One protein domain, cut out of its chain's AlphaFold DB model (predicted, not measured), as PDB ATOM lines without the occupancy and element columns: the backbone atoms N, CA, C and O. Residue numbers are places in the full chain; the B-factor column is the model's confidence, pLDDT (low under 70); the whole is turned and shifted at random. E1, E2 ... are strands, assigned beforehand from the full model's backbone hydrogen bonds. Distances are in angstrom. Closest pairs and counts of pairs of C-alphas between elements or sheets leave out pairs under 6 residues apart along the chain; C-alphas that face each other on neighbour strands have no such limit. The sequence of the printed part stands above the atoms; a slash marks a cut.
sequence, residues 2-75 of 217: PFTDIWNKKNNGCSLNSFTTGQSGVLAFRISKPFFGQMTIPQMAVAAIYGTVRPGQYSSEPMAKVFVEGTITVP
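AT A GLANCE: This is residues 2 to 75 of the 217 residues of the protein "Putative fimbrial protein" of Cronobacter sakazakii 701 (UniProt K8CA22). With little regular structure, the domain is a rod built on one long two-stranded ribbon, the hairpin of E1 and E2, with the loop of residues 50 to 63 at one end and the unnamed stretch of residues 2 to 37 running alongside. The printed part has 74 residues, with no named helix and two named strands, E1 then E2, in one antiparallel sheet. The class is all strand, but the named elements hold only 22 residues. The whole is only just loose, close to extended, with a radius of gyration of the C-alphas of 17.0 A; it spans 51 by 22 by 22 A.

HOW THE PARTS SIT: E1, residues 38 to 49, and E2, residues 64 to 73, form a hairpin, antiparallel at 164 degrees. C-alphas 38 and 73 face each other at 4.3 A. N 39 and O 72, 2.8 A apart, and N 66 and O 47, 2.9 A apart, are within hydrogen-bond range.

IN THESE COORDINATES: E1 begins at C-alpha 38, (-23.009, -5.353, -44.693), bends by 52 degrees at residue 43 and measures 30.2 A. E2 measures 29.2 A and ends at C-alpha 73, (-19.048, -5.081, -42.963).

THE WHOLE: The C-alphas farthest apart, of Ser 15 and Phe 36, are 51.6 A apart. The printed part has no cut; the 14-residue link from E1 to E2 is long. Residues 13, 14 and 16 have pLDDT under 70.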
ATOM      1  N   PRO A   2     -24.572 -14.489 -17.935       85.38
ATOM      2  CA  PRO A   2     -25.113 -13.758 -16.783       85.38
ATOM      3  C   PRO A   2     -24.176 -13.774 -15.556       85.38
ATOM      4  O   PRO A   2     -23.218 -14.539 -15.518       85.38
ATOM      5  N   PHE A   3     -24.412 -12.868 -14.604       89.31
ATOM      6  CA  PHE A   3     -23.829 -12.856 -13.254       89.31
ATOM      7  C   PHE A   3     -24.912 -12.409 -12.264       89.31
ATOM      8  O   PHE A   3     -25.816 -11.667 -12.647       89.31
ATOM      9  N   THR A   4     -24.824 -12.838 -11.008       92.25
ATOM     10  CA  THR A   4     -25.799 -12.518  -9.951       92.25
ATOM     11  C   THR A   4     -25.077 -12.205  -8.645       92.25
ATOM     12  O   THR A   4     -23.980 -12.710  -8.415       92.25
ATOM     13  N   ASP A   5     -25.676 -11.349  -7.812       90.44
ATOM     14  CA  ASP A   5     -25.203 -11.016  -6.458       90.44
ATOM     15  C   ASP A   5     -23.727 -10.560  -6.381       90.44
ATOM     16  O   ASP A   5     -23.013 -10.810  -5.408       90.44
ATOM     17  N   ILE A   6     -23.256  -9.843  -7.408       91.12
ATOM     18  CA  ILE A   6     -21.909  -9.262  -7.425       91.12
ATOM     19  C   ILE A   6     -21.895  -7.983  -6.586       91.12
ATOM     20  O   ILE A   6     -22.412  -6.939  -6.987       91.12
ATOM     21  N   TRP A   7     -21.283  -8.060  -5.405       87.25
ATOM     22  CA  TRP A   7     -21.223  -6.938  -4.475       87.25
ATOM     23  C   TRP A   7     -20.241  -5.852  -4.936       87.25
ATOM     24  O   TRP A   7     -19.061  -6.102  -5.174       87.25
ATOM     25  N   ASN A   8     -20.715  -4.606  -4.975       83.62
ATOM     26  CA  ASN A   8     -19.909  -3.425  -5.295       83.62
ATOM     27  C   ASN A   8     -19.002  -2.944  -4.136       83.62
ATOM     28  O   ASN A   8     -18.358  -1.903  -4.273       83.62
ATOM     29  N   LYS A   9     -18.970  -3.665  -3.000       85.12
ATOM     30  CA  LYS A   9     -18.192  -3.363  -1.778       85.12
ATOM     31  C   LYS A   9     -18.481  -1.998  -1.138       85.12
ATOM     32  O   LYS A   9     -17.728  -1.554  -0.274       85.12
ATOM     33  N   LYS A  10     -19.569  -1.330  -1.529       78.19
ATOM     34  CA  LYS A  10     -20.036  -0.088  -0.901       78.19
ATOM     35  C   LYS A  10     -21.155  -0.413   0.080       78.19
ATOM     36  O   LYS A  10     -22.018  -1.232  -0.224       78.19
ATOM     37  N   ASN A  11     -21.159   0.253   1.233       73.31
ATOM     38  CA  ASN A  11     -22.138   0.020   2.300       73.31
ATOM     39  C   ASN A  11     -23.036   1.244   2.543       73.31
ATOM     40  O   ASN A  11     -23.479   1.510   3.654       73.31
ATOM     41  N   ASN A  12     -23.282   2.015   1.481       71.25
ATOM     42  CA  ASN A  12     -23.915   3.334   1.559       71.25
ATOM     43  C   ASN A  12     -25.450   3.270   1.381       71.25
ATOM     44  O   ASN A  12     -26.116   4.307   1.422       71.25
ATOM     45  N   GLY A  13     -26.008   2.063   1.200       66.50
ATOM     46  CA  GLY A  13     -27.448   1.777   1.209       66.50
ATOM     47  C   GLY A  13     -28.295   2.753   0.384       66.50
ATOM     48  O   GLY A  13     -27.993   3.024  -0.776       66.50
ATOM     49  N   CYS A  14     -29.341   3.296   1.018       68.56
ATOM     50  CA  CYS A  14     -30.325   4.223   0.441       68.56
ATOM     51  C   CYS A  14     -29.801   5.649   0.175       68.56
ATOM     52  O   CYS A  14     -30.572   6.500  -0.250       68.56
ATOM     53  N   SER A  15     -28.517   5.926   0.432       71.38
ATOM     54  CA  SER A  15     -27.915   7.264   0.266       71.38
ATOM     55  C   SER A  15     -27.211   7.440  -1.090       71.38
ATOM     56  O   SER A  15     -26.492   8.416  -1.306       71.38
ATOM     57  N   LEU A  16     -27.333   6.456  -1.989       69.06
ATOM     58  CA  LEU A  16     -26.726   6.473  -3.319       69.06
ATOM     59  C   LEU A  16     -27.624   7.222  -4.311       69.06
ATOM     60  O   LEU A  16     -28.649   6.704  -4.740       69.06
ATOM     61  N   ASN A  17     -27.189   8.417  -4.714       71.62
ATOM     62  CA  ASN A  17     -27.918   9.271  -5.661       71.62
ATOM     63  C   ASN A  17     -27.404   9.159  -7.108       71.62
ATOM     64  O   ASN A  17     -27.972   9.762  -8.013       71.62
ATOM     65  N   SER A  18     -26.315   8.421  -7.343       75.56
ATOM     66  CA  SER A  18     -25.755   8.205  -8.677       75.56
ATOM     67  C   SER A  18     -25.182   6.797  -8.827       75.56
ATOM     68  O   SER A  18     -24.574   6.240  -7.908       75.56
ATOM     69  N   PHE A  19     -25.382   6.218 -10.010       77.00
ATOM     70  CA  PHE A  19     -24.927   4.879 -10.366       77.00
ATOM     71  C   PHE A  19     -24.167   4.946 -11.687       77.00
ATOM     72  O   PHE A  19     -24.645   5.524 -12.658       77.00
ATOM     73  N   THR A  20     -22.982   4.342 -11.724       84.25
ATOM     74  CA  THR A  20     -22.163   4.207 -12.940       84.25
ATOM     75  C   THR A  20     -22.121   2.765 -13.452       84.25
ATOM     76  O   THR A  20     -21.532   2.486 -14.494       84.25
ATOM     77  N   THR A  21     -22.756   1.827 -12.740       85.44
ATOM     78  CA  THR A  21     -22.853   0.422 -13.148       85.44
ATOM     79  C   THR A  21     -23.543   0.329 -14.507       85.44
ATOM     80  O   THR A  21     -24.694   0.733 -14.647       85.44
ATOM     81  N   GLY A  22     -22.834  -0.209 -15.501       84.12
ATOM     82  CA  GLY A  22     -23.300  -0.292 -16.888       84.12
ATOM     83  C   GLY A  22     -22.642   0.682 -17.860       84.12
ATOM     84  O   GLY A  22     -22.797   0.498 -19.060       84.12
ATOM     85  N   GLN A  23     -21.874   1.669 -17.378       87.06
ATOM     86  CA  GLN A  23     -21.168   2.625 -18.247       87.06
ATOM     87  C   GLN A  23     -19.963   2.021 -18.987       87.06
ATOM     88  O   GLN A  23     -19.514   2.576 -19.983       87.06
ATOM     89  N   SER A  24     -19.431   0.895 -18.512       88.62
ATOM     90  CA  SER A  24     -18.296   0.199 -19.123       88.62
ATOM     91  C   SER A  24     -18.583  -1.290 -19.245       88.62
ATOM     92  O   SER A  24     -19.087  -1.906 -18.301       88.62
ATOM     93  N   GLY A  25     -18.194  -1.888 -20.366       88.25
ATOM     94  CA  GLY A  25     -18.327  -3.317 -20.613       88.25
ATOM     95  C   GLY A  25     -17.602  -3.734 -21.886       88.25
ATOM     96  O   GLY A  25     -17.067  -2.899 -22.610       88.25
ATOM     97  N   VAL A  26     -17.594  -5.039 -22.149       90.94
ATOM     98  CA  VAL A  26     -17.053  -5.623 -23.379       90.94
ATOM     99  C   VAL A  26     -18.175  -6.385 -24.069       90.94
ATOM    100  O   VAL A  26     -18.839  -7.214 -23.445       90.94
ATOM    101  N   LEU A  27     -18.375  -6.106 -25.354       89.38
ATOM    102  CA  LEU A  27     -19.259  -6.867 -26.228       89.38
ATOM    103  C   LEU A  27     -18.404  -7.755 -27.130       89.38
ATOM    104  O   LEU A  27     -17.427  -7.296 -27.716       89.38
ATOM    105  N   ALA A  28     -18.781  -9.026 -27.240       90.31
ATOM    106  CA  ALA A  28     -18.172  -9.967 -28.167       90.31
ATOM    107  C   ALA A  28     -19.221 -10.378 -29.200       90.31
ATOM    108  O   ALA A  28     -20.265 -10.929 -28.846       90.31
ATOM    109  N   PHE A  29     -18.939 -10.118 -30.473       88.94
ATOM    110  CA  PHE A  29     -19.786 -10.542 -31.580       88.94
ATOM    111  C   PHE A  29     -19.276 -11.869 -32.128       88.94
ATOM    112  O   PHE A  29     -18.082 -12.036 -32.371       88.94
ATOM    113  N   ARG A  30     -20.189 -12.821 -32.337       89.31
ATOM    114  CA  ARG A  30     -19.887 -14.098 -32.985       89.31
ATOM    115  C   ARG A  30     -20.704 -14.210 -34.260       89.31
ATOM    116  O   ARG A  30     -21.930 -14.246 -34.206       89.31
ATOM    117  N   ILE A  31     -20.015 -14.326 -35.390       86.44
ATOM    118  CA  ILE A  31     -20.643 -14.625 -36.675       86.44
ATOM    119  C   ILE A  31     -21.010 -16.112 -36.661       86.44
ATOM    120  O   ILE A  31     -20.143 -16.980 -36.727       86.44
ATOM    121  N   SER A  32     -22.294 -16.409 -36.477       86.25
ATOM    122  CA  SER A  32     -22.816 -17.783 -36.468       86.25
ATOM    123  C   SER A  32     -23.077 -18.314 -37.875       86.25
ATOM    124  O   SER A  32     -22.966 -19.515 -38.110       86.25
ATOM    125  N   LYS A  33     -23.410 -17.415 -38.804       81.50
ATOM    126  CA  LYS A  33     -23.590 -17.682 -40.228       81.50
ATOM    127  C   LYS A  33     -22.847 -16.605 -41.018       81.50
ATOM    128  O   LYS A  33     -23.063 -15.427 -40.721       81.50
ATOM    129  N   PRO A  34     -21.979 -16.975 -41.974       77.50
ATOM    130  CA  PRO A  34     -21.355 -16.011 -42.873       77.50
ATOM    131  C   PRO A  34     -22.405 -15.178 -43.614       77.50
ATOM    132  O   PRO A  34     -23.496 -15.663 -43.916       77.50
ATOM    133  N   PHE A  35     -22.063 -13.928 -43.904       80.00
ATOM    134  CA  PHE A  35     -22.858 -13.016 -44.721       80.00
ATOM    135  C   PHE A  35     -21.918 -12.193 -45.608       80.00
ATOM    136  O   PHE A  35     -20.725 -12.087 -45.320       80.00
ATOM    137  N   PHE A  36     -22.458 -11.617 -46.678       76.88
ATOM    138  CA  PHE A  36     -21.708 -10.809 -47.640       76.88
ATOM    139  C   PHE A  36     -22.077  -9.334 -47.500       76.88
ATOM    140  O   PHE A  36     -23.206  -9.005 -47.132       76.88
ATOM    141  N   GLY A  37     -21.129  -8.446 -47.795       78.75
ATOM    142  CA  GLY A  37     -21.352  -7.005 -47.726       78.75
ATOM    143  C   GLY A  37     -21.540  -6.525 -46.290       78.75
ATOM    144  O   GLY A  37     -20.606  -6.588 -45.492       78.75
ATOM    145  N   GLN A  38     -22.731  -6.028 -45.959       84.31
ATOM    146  CA  GLN A  38     -23.009  -5.353 -44.693       84.31
ATOM    147  C   GLN A  38     -24.220  -5.954 -43.972       84.31
ATOM    148  O   GLN A  38     -25.254  -6.230 -44.574       84.31
ATOM    149  N   MET A  39     -24.104  -6.091 -42.653       88.44
ATOM    150  CA  MET A  39     -25.205  -6.408 -41.751       88.44
ATOM    151  C   MET A  39     -25.447  -5.232 -40.810       88.44
ATOM    152  O   MET A  39     -24.535  -4.797 -40.108       88.44
ATOM    153  N   THR A  40     -26.687  -4.755 -40.752       92.00
ATOM    154  CA  THR A  40     -27.105  -3.715 -39.806       92.00
ATOM    155  C   THR A  40     -27.668  -4.351 -38.544       92.00
ATOM    156  O   THR A  40     -28.571  -5.185 -38.602       92.00
ATOM    157  N   ILE A  41     -27.145  -3.935 -37.397       92.94
ATOM    158  CA  ILE A  41     -27.676  -4.250 -36.078       92.94
ATOM    159  C   ILE A  41     -28.622  -3.106 -35.705       92.94
ATOM    160  O   ILE A  41     -28.144  -2.000 -35.430       92.94
ATOM    161  N   PRO A  42     -29.948  -3.329 -35.718       94.50
ATOM    162  CA  PRO A  42     -30.887  -2.312 -35.272       94.50
ATOM    163  C   PRO A  42     -30.713  -2.067 -33.772       94.50
ATOM    164  O   PRO A  42     -30.259  -2.952 -33.044       94.50
ATOM    165  N   GLN A  43     -31.129  -0.892 -33.303       96.31
ATOM    166  CA  GLN A  43     -31.092  -0.561 -31.884       96.31
ATOM    167  C   GLN A  43     -31.867  -1.596 -31.059       96.31
ATOM    168  O   GLN A  43     -33.097  -1.666 -31.102       96.31
ATOM    169  N   MET A  44     -31.144  -2.397 -30.279       94.88
ATOM    170  CA  MET A  44     -31.727  -3.460 -29.461       94.88
ATOM    171  C   MET A  44     -31.068  -3.549 -28.087       94.88
ATOM    172  O   MET A  44     -29.877  -3.289 -27.932       94.88
ATOM    173  N   ALA A  45     -31.849  -3.924 -27.072       93.00
ATOM    174  CA  ALA A  45     -31.336  -4.130 -25.722       93.00
ATOM    175  C   ALA A  45     -30.567  -5.460 -25.635       93.00
ATOM    176  O   ALA A  45     -31.118  -6.513 -25.950       93.00
ATOM    177  N   VAL A  46     -29.315  -5.416 -25.173       93.00
ATOM    178  CA  VAL A  46     -28.428  -6.592 -25.039       93.00
ATOM    179  C   VAL A  46     -28.164  -6.994 -23.593       93.00
ATOM    180  O   VAL A  46     -27.768  -8.126 -23.326       93.00
ATOM    181  N   ALA A  47     -28.393  -6.083 -22.649       92.62
ATOM    182  CA  ALA A  47     -28.298  -6.372 -21.229       92.62
ATOM    183  C   ALA A  47     -29.271  -5.511 -20.426       92.62
ATOM    184  O   ALA A  47     -29.557  -4.364 -20.778       92.62
ATOM    185  N   ALA A  48     -29.733  -6.065 -19.312       92.81
ATOM    186  CA  ALA A  48     -30.495  -5.366 -18.293       92.81
ATOM    187  C   ALA A  48     -29.742  -5.485 -16.965       92.81
ATOM    188  O   ALA A  48     -29.278  -6.565 -16.598       92.81
ATOM    189  N   ILE A  49     -29.579  -4.361 -16.276       91.50
ATOM    190  CA  ILE A  49     -28.810  -4.260 -15.040       91.50
ATOM    191  C   ILE A  49     -29.790  -4.062 -13.899       91.50
ATOM    192  O   ILE A  49     -30.543  -3.087 -13.864       91.50
ATOM    193  N   TYR A  50     -29.746  -4.991 -12.955       91.75
ATOM    194  CA  TYR A  50     -30.558  -4.976 -11.753       91.75
ATOM    195  C   TYR A  50     -29.660  -4.709 -10.551       91.75
ATOM    196  O   TYR A  50     -28.550  -5.237 -10.462       91.75
ATOM    197  N   GLY A  51     -30.141  -3.884  -9.630       88.69
ATOM    198  CA  GLY A  51     -29.497  -3.652  -8.346       88.69
ATOM    199  C   GLY A  51     -30.385  -4.138  -7.214       88.69
ATOM    200  O   GLY A  51     -31.611  -4.128  -7.318       88.69
ATOM    201  N   THR A  52     -29.752  -4.559  -6.126       88.06
ATOM    202  CA  THR A  52     -30.435  -4.902  -4.883       88.06
ATOM    203  C   THR A  52     -29.561  -4.582  -3.680       88.06
ATOM    204  O   THR A  52     -28.334  -4.554  -3.774       88.06
ATOM    205  N   VAL A  53     -30.207  -4.351  -2.540       86.81
ATOM    206  CA  VAL A  53     -29.577  -4.288  -1.214       86.81
ATOM    207  C   VAL A  53     -29.750  -5.597  -0.430       86.81
ATOM    208  O   VAL A  53     -29.233  -5.719   0.678       86.81
ATOM    209  N   ARG A  54     -30.480  -6.578  -0.981       88.19
ATOM    210  CA  ARG A  54     -30.726  -7.901  -0.392       88.19
ATOM    211  C   ARG A  54     -30.464  -8.983  -1.446       88.19
ATOM    212  O   ARG A  54     -31.241  -9.074  -2.397       88.19
ATOM    213  N   PRO A  55     -29.402  -9.796  -1.294       89.44
ATOM    214  CA  PRO A  55     -29.090 -10.862  -2.242       89.44
ATOM    215  C   PRO A  55     -30.305 -11.743  -2.549       89.44
ATOM    216  O   PRO A  55     -31.087 -12.066  -1.652       89.44
ATOM    217  N   GLY A  56     -30.489 -12.085  -3.821       90.38
ATOM    218  CA  GLY A  56     -31.639 -12.868  -4.294       90.38
ATOM    219  C   GLY A  56     -32.985 -12.128  -4.386       90.38
ATOM    220  O   GLY A  56     -33.949 -12.721  -4.863       90.38
ATOM    221  N   GLN A  57     -33.087 -10.854  -3.983       91.94
ATOM    222  CA  GLN A  57     -34.323 -10.062  -4.094       91.94
ATOM    223  C   GLN A  57     -34.153  -8.921  -5.097       91.94
ATOM    224  O   GLN A  57     -33.501  -7.931  -4.791       91.94
ATOM    225  N   TYR A  58     -34.765  -9.023  -6.274       91.75
ATOM    226  CA  TYR A  58     -34.629  -8.036  -7.350       91.75
ATOM    227  C   TYR A  58     -35.996  -7.498  -7.792       91.75
ATOM    228  O   TYR A  58     -36.998  -8.207  -7.713       91.75
ATOM    229  N   SER A  59     -36.032  -6.250  -8.270       90.94
ATOM    230  CA  SER A  59     -37.209  -5.687  -8.949       90.94
ATOM    231  C   SER A  59     -37.424  -6.356 -10.312       90.94
ATOM    232  O   SER A  59     -36.465  -6.799 -10.944       90.94
ATOM    233  N   SER A  60     -38.668  -6.383 -10.796       92.56
ATOM    234  CA  SER A  60     -38.978  -6.745 -12.187       92.56
ATOM    235  C   SER A  60     -38.471  -5.696 -13.184       92.56
ATOM    236  O   SER A  60     -38.159  -6.028 -14.330       92.56
ATOM    237  N   GLU A  61     -38.341  -4.442 -12.748       92.38
ATOM    238  CA  GLU A  61     -37.827  -3.341 -13.557       92.38
ATOM    239  C   GLU A  61     -36.308  -3.174 -13.379       92.38
ATOM    240  O   GLU A  61     -35.825  -3.053 -12.248       92.38
ATOM    241  N   PRO A  62     -35.527  -3.156 -14.475       91.69
ATOM    242  CA  PRO A  62     -34.091  -2.931 -14.399       91.69
ATOM    243  C   PRO A  62     -33.765  -1.462 -14.125       91.69
ATOM    244  O   PRO A  62     -34.450  -0.558 -14.598       91.69
ATOM    245  N   MET A  63     -32.644  -1.223 -13.446       89.31
ATOM    246  CA  MET A  63     -32.121   0.126 -13.208       89.31
ATOM    247  C   MET A  63     -31.530   0.752 -14.475       89.31
ATOM    248  O   MET A  63     -31.566   1.965 -14.644       89.31
ATOM    249  N   ALA A  64     -30.958  -0.074 -15.352       89.38
ATOM    250  CA  ALA A  64     -30.404   0.361 -16.625       89.38
ATOM    251  C   ALA A  64     -30.533  -0.740 -17.679       89.38
ATOM    252  O   ALA A  64     -30.521  -1.934 -17.367       89.38
ATOM    253  N   LYS A  65     -30.618  -0.331 -18.943       91.38
ATOM    254  CA  LYS A  65     -30.535  -1.222 -20.102       91.38
ATOM    255  C   LYS A  65     -29.386  -0.767 -20.984       91.38
ATOM    256  O   LYS A  65     -29.203   0.429 -21.190       91.38
ATOM    257  N   VAL A  66     -28.635  -1.724 -21.506       92.00
ATOM    258  CA  VAL A  66     -27.592  -1.470 -22.499       92.00
ATOM    259  C   VAL A  66     -28.189  -1.759 -23.863       92.00
ATOM    260  O   VAL A  66     -28.670  -2.871 -24.096       92.00
ATOM    261  N   PHE A  67     -28.162  -0.763 -24.741       93.69
ATOM    262  CA  PHE A  67     -28.573  -0.895 -26.132       93.69
ATOM    263  C   PHE A  67     -27.344  -0.939 -27.032       93.69
ATOM    264  O   PHE A  67     -26.328  -0.314 -26.727       93.69
ATOM    265  N   VAL A  68     -27.447  -1.675 -28.131       94.19
ATOM    266  CA  VAL A  68     -26.444  -1.688 -29.193       94.19
ATOM    267  C   VAL A  68     -27.124  -1.417 -30.524       94.19
ATOM    268  O   VAL A  68     -28.229  -1.899 -30.766       94.19
ATOM    269  N   GLU A  69     -26.446  -0.661 -31.371       95.81
ATOM    270  CA  GLU A  69     -26.763  -0.467 -32.777       95.81
ATOM    271  C   GLU A  69     -25.452  -0.332 -33.549       95.81
ATOM    272  O   GLU A  69     -24.405  -0.031 -32.965       95.81
ATOM    273  N   GLY A  70     -25.489  -0.572 -34.851       94.00
ATOM    274  CA  GLY A  70     -24.322  -0.375 -35.700       94.00
ATOM    275  C   GLY A  70     -24.366  -1.226 -36.951       94.00
ATOM    276  O   GLY A  70     -25.395  -1.796 -37.305       94.00
ATOM    277  N   THR A  71     -23.228  -1.327 -37.625       92.50
ATOM    278  CA  THR A  71     -23.086  -2.142 -38.829       92.50
ATOM    279  C   THR A  71     -21.818  -2.983 -38.757       92.50
ATOM    280  O   THR A  71     -20.812  -2.573 -38.178       92.50
ATOM    281  N   ILE A  72     -21.874  -4.185 -39.324       89.00
ATOM    282  CA  ILE A  72     -20.721  -5.067 -39.511       89.00
ATOM    283  C   ILE A  72     -20.548  -5.261 -41.013       89.00
ATOM    284  O   ILE A  72     -21.477  -5.715 -41.676       89.00
ATOM    285  N   THR A  73     -19.367  -4.941 -41.537       86.12
ATOM    286  CA  THR A  73     -19.048  -5.081 -42.963       86.12
ATOM    287  C   THR A  73     -17.981  -6.149 -43.159       86.12
ATOM    288  O   THR A  73     -16.980  -6.171 -42.441       86.12
ATOM    289  N   VAL A  74     -18.185  -7.028 -44.136       83.69
ATOM    290  CA  VAL A  74     -17.218  -8.040 -44.564       83.69
ATOM    291  C   VAL A  74     -16.506  -7.522 -45.815       83.69
ATOM    292  O   VAL A  74     -17.175  -7.278 -46.822       83.69
ATOM    293  N   PRO A  75     -15.174  -7.332 -45.778       82.75
ATOM    294  CA  PRO A  75     -14.444  -6.833 -46.931       82.75
ATOM    295  C   PRO A  75     -14.445  -7.869 -48.057       82.75
ATOM    296  O   PRO A  75     -14.241  -9.070 -47.839       82.75
TER     297      PRO A  75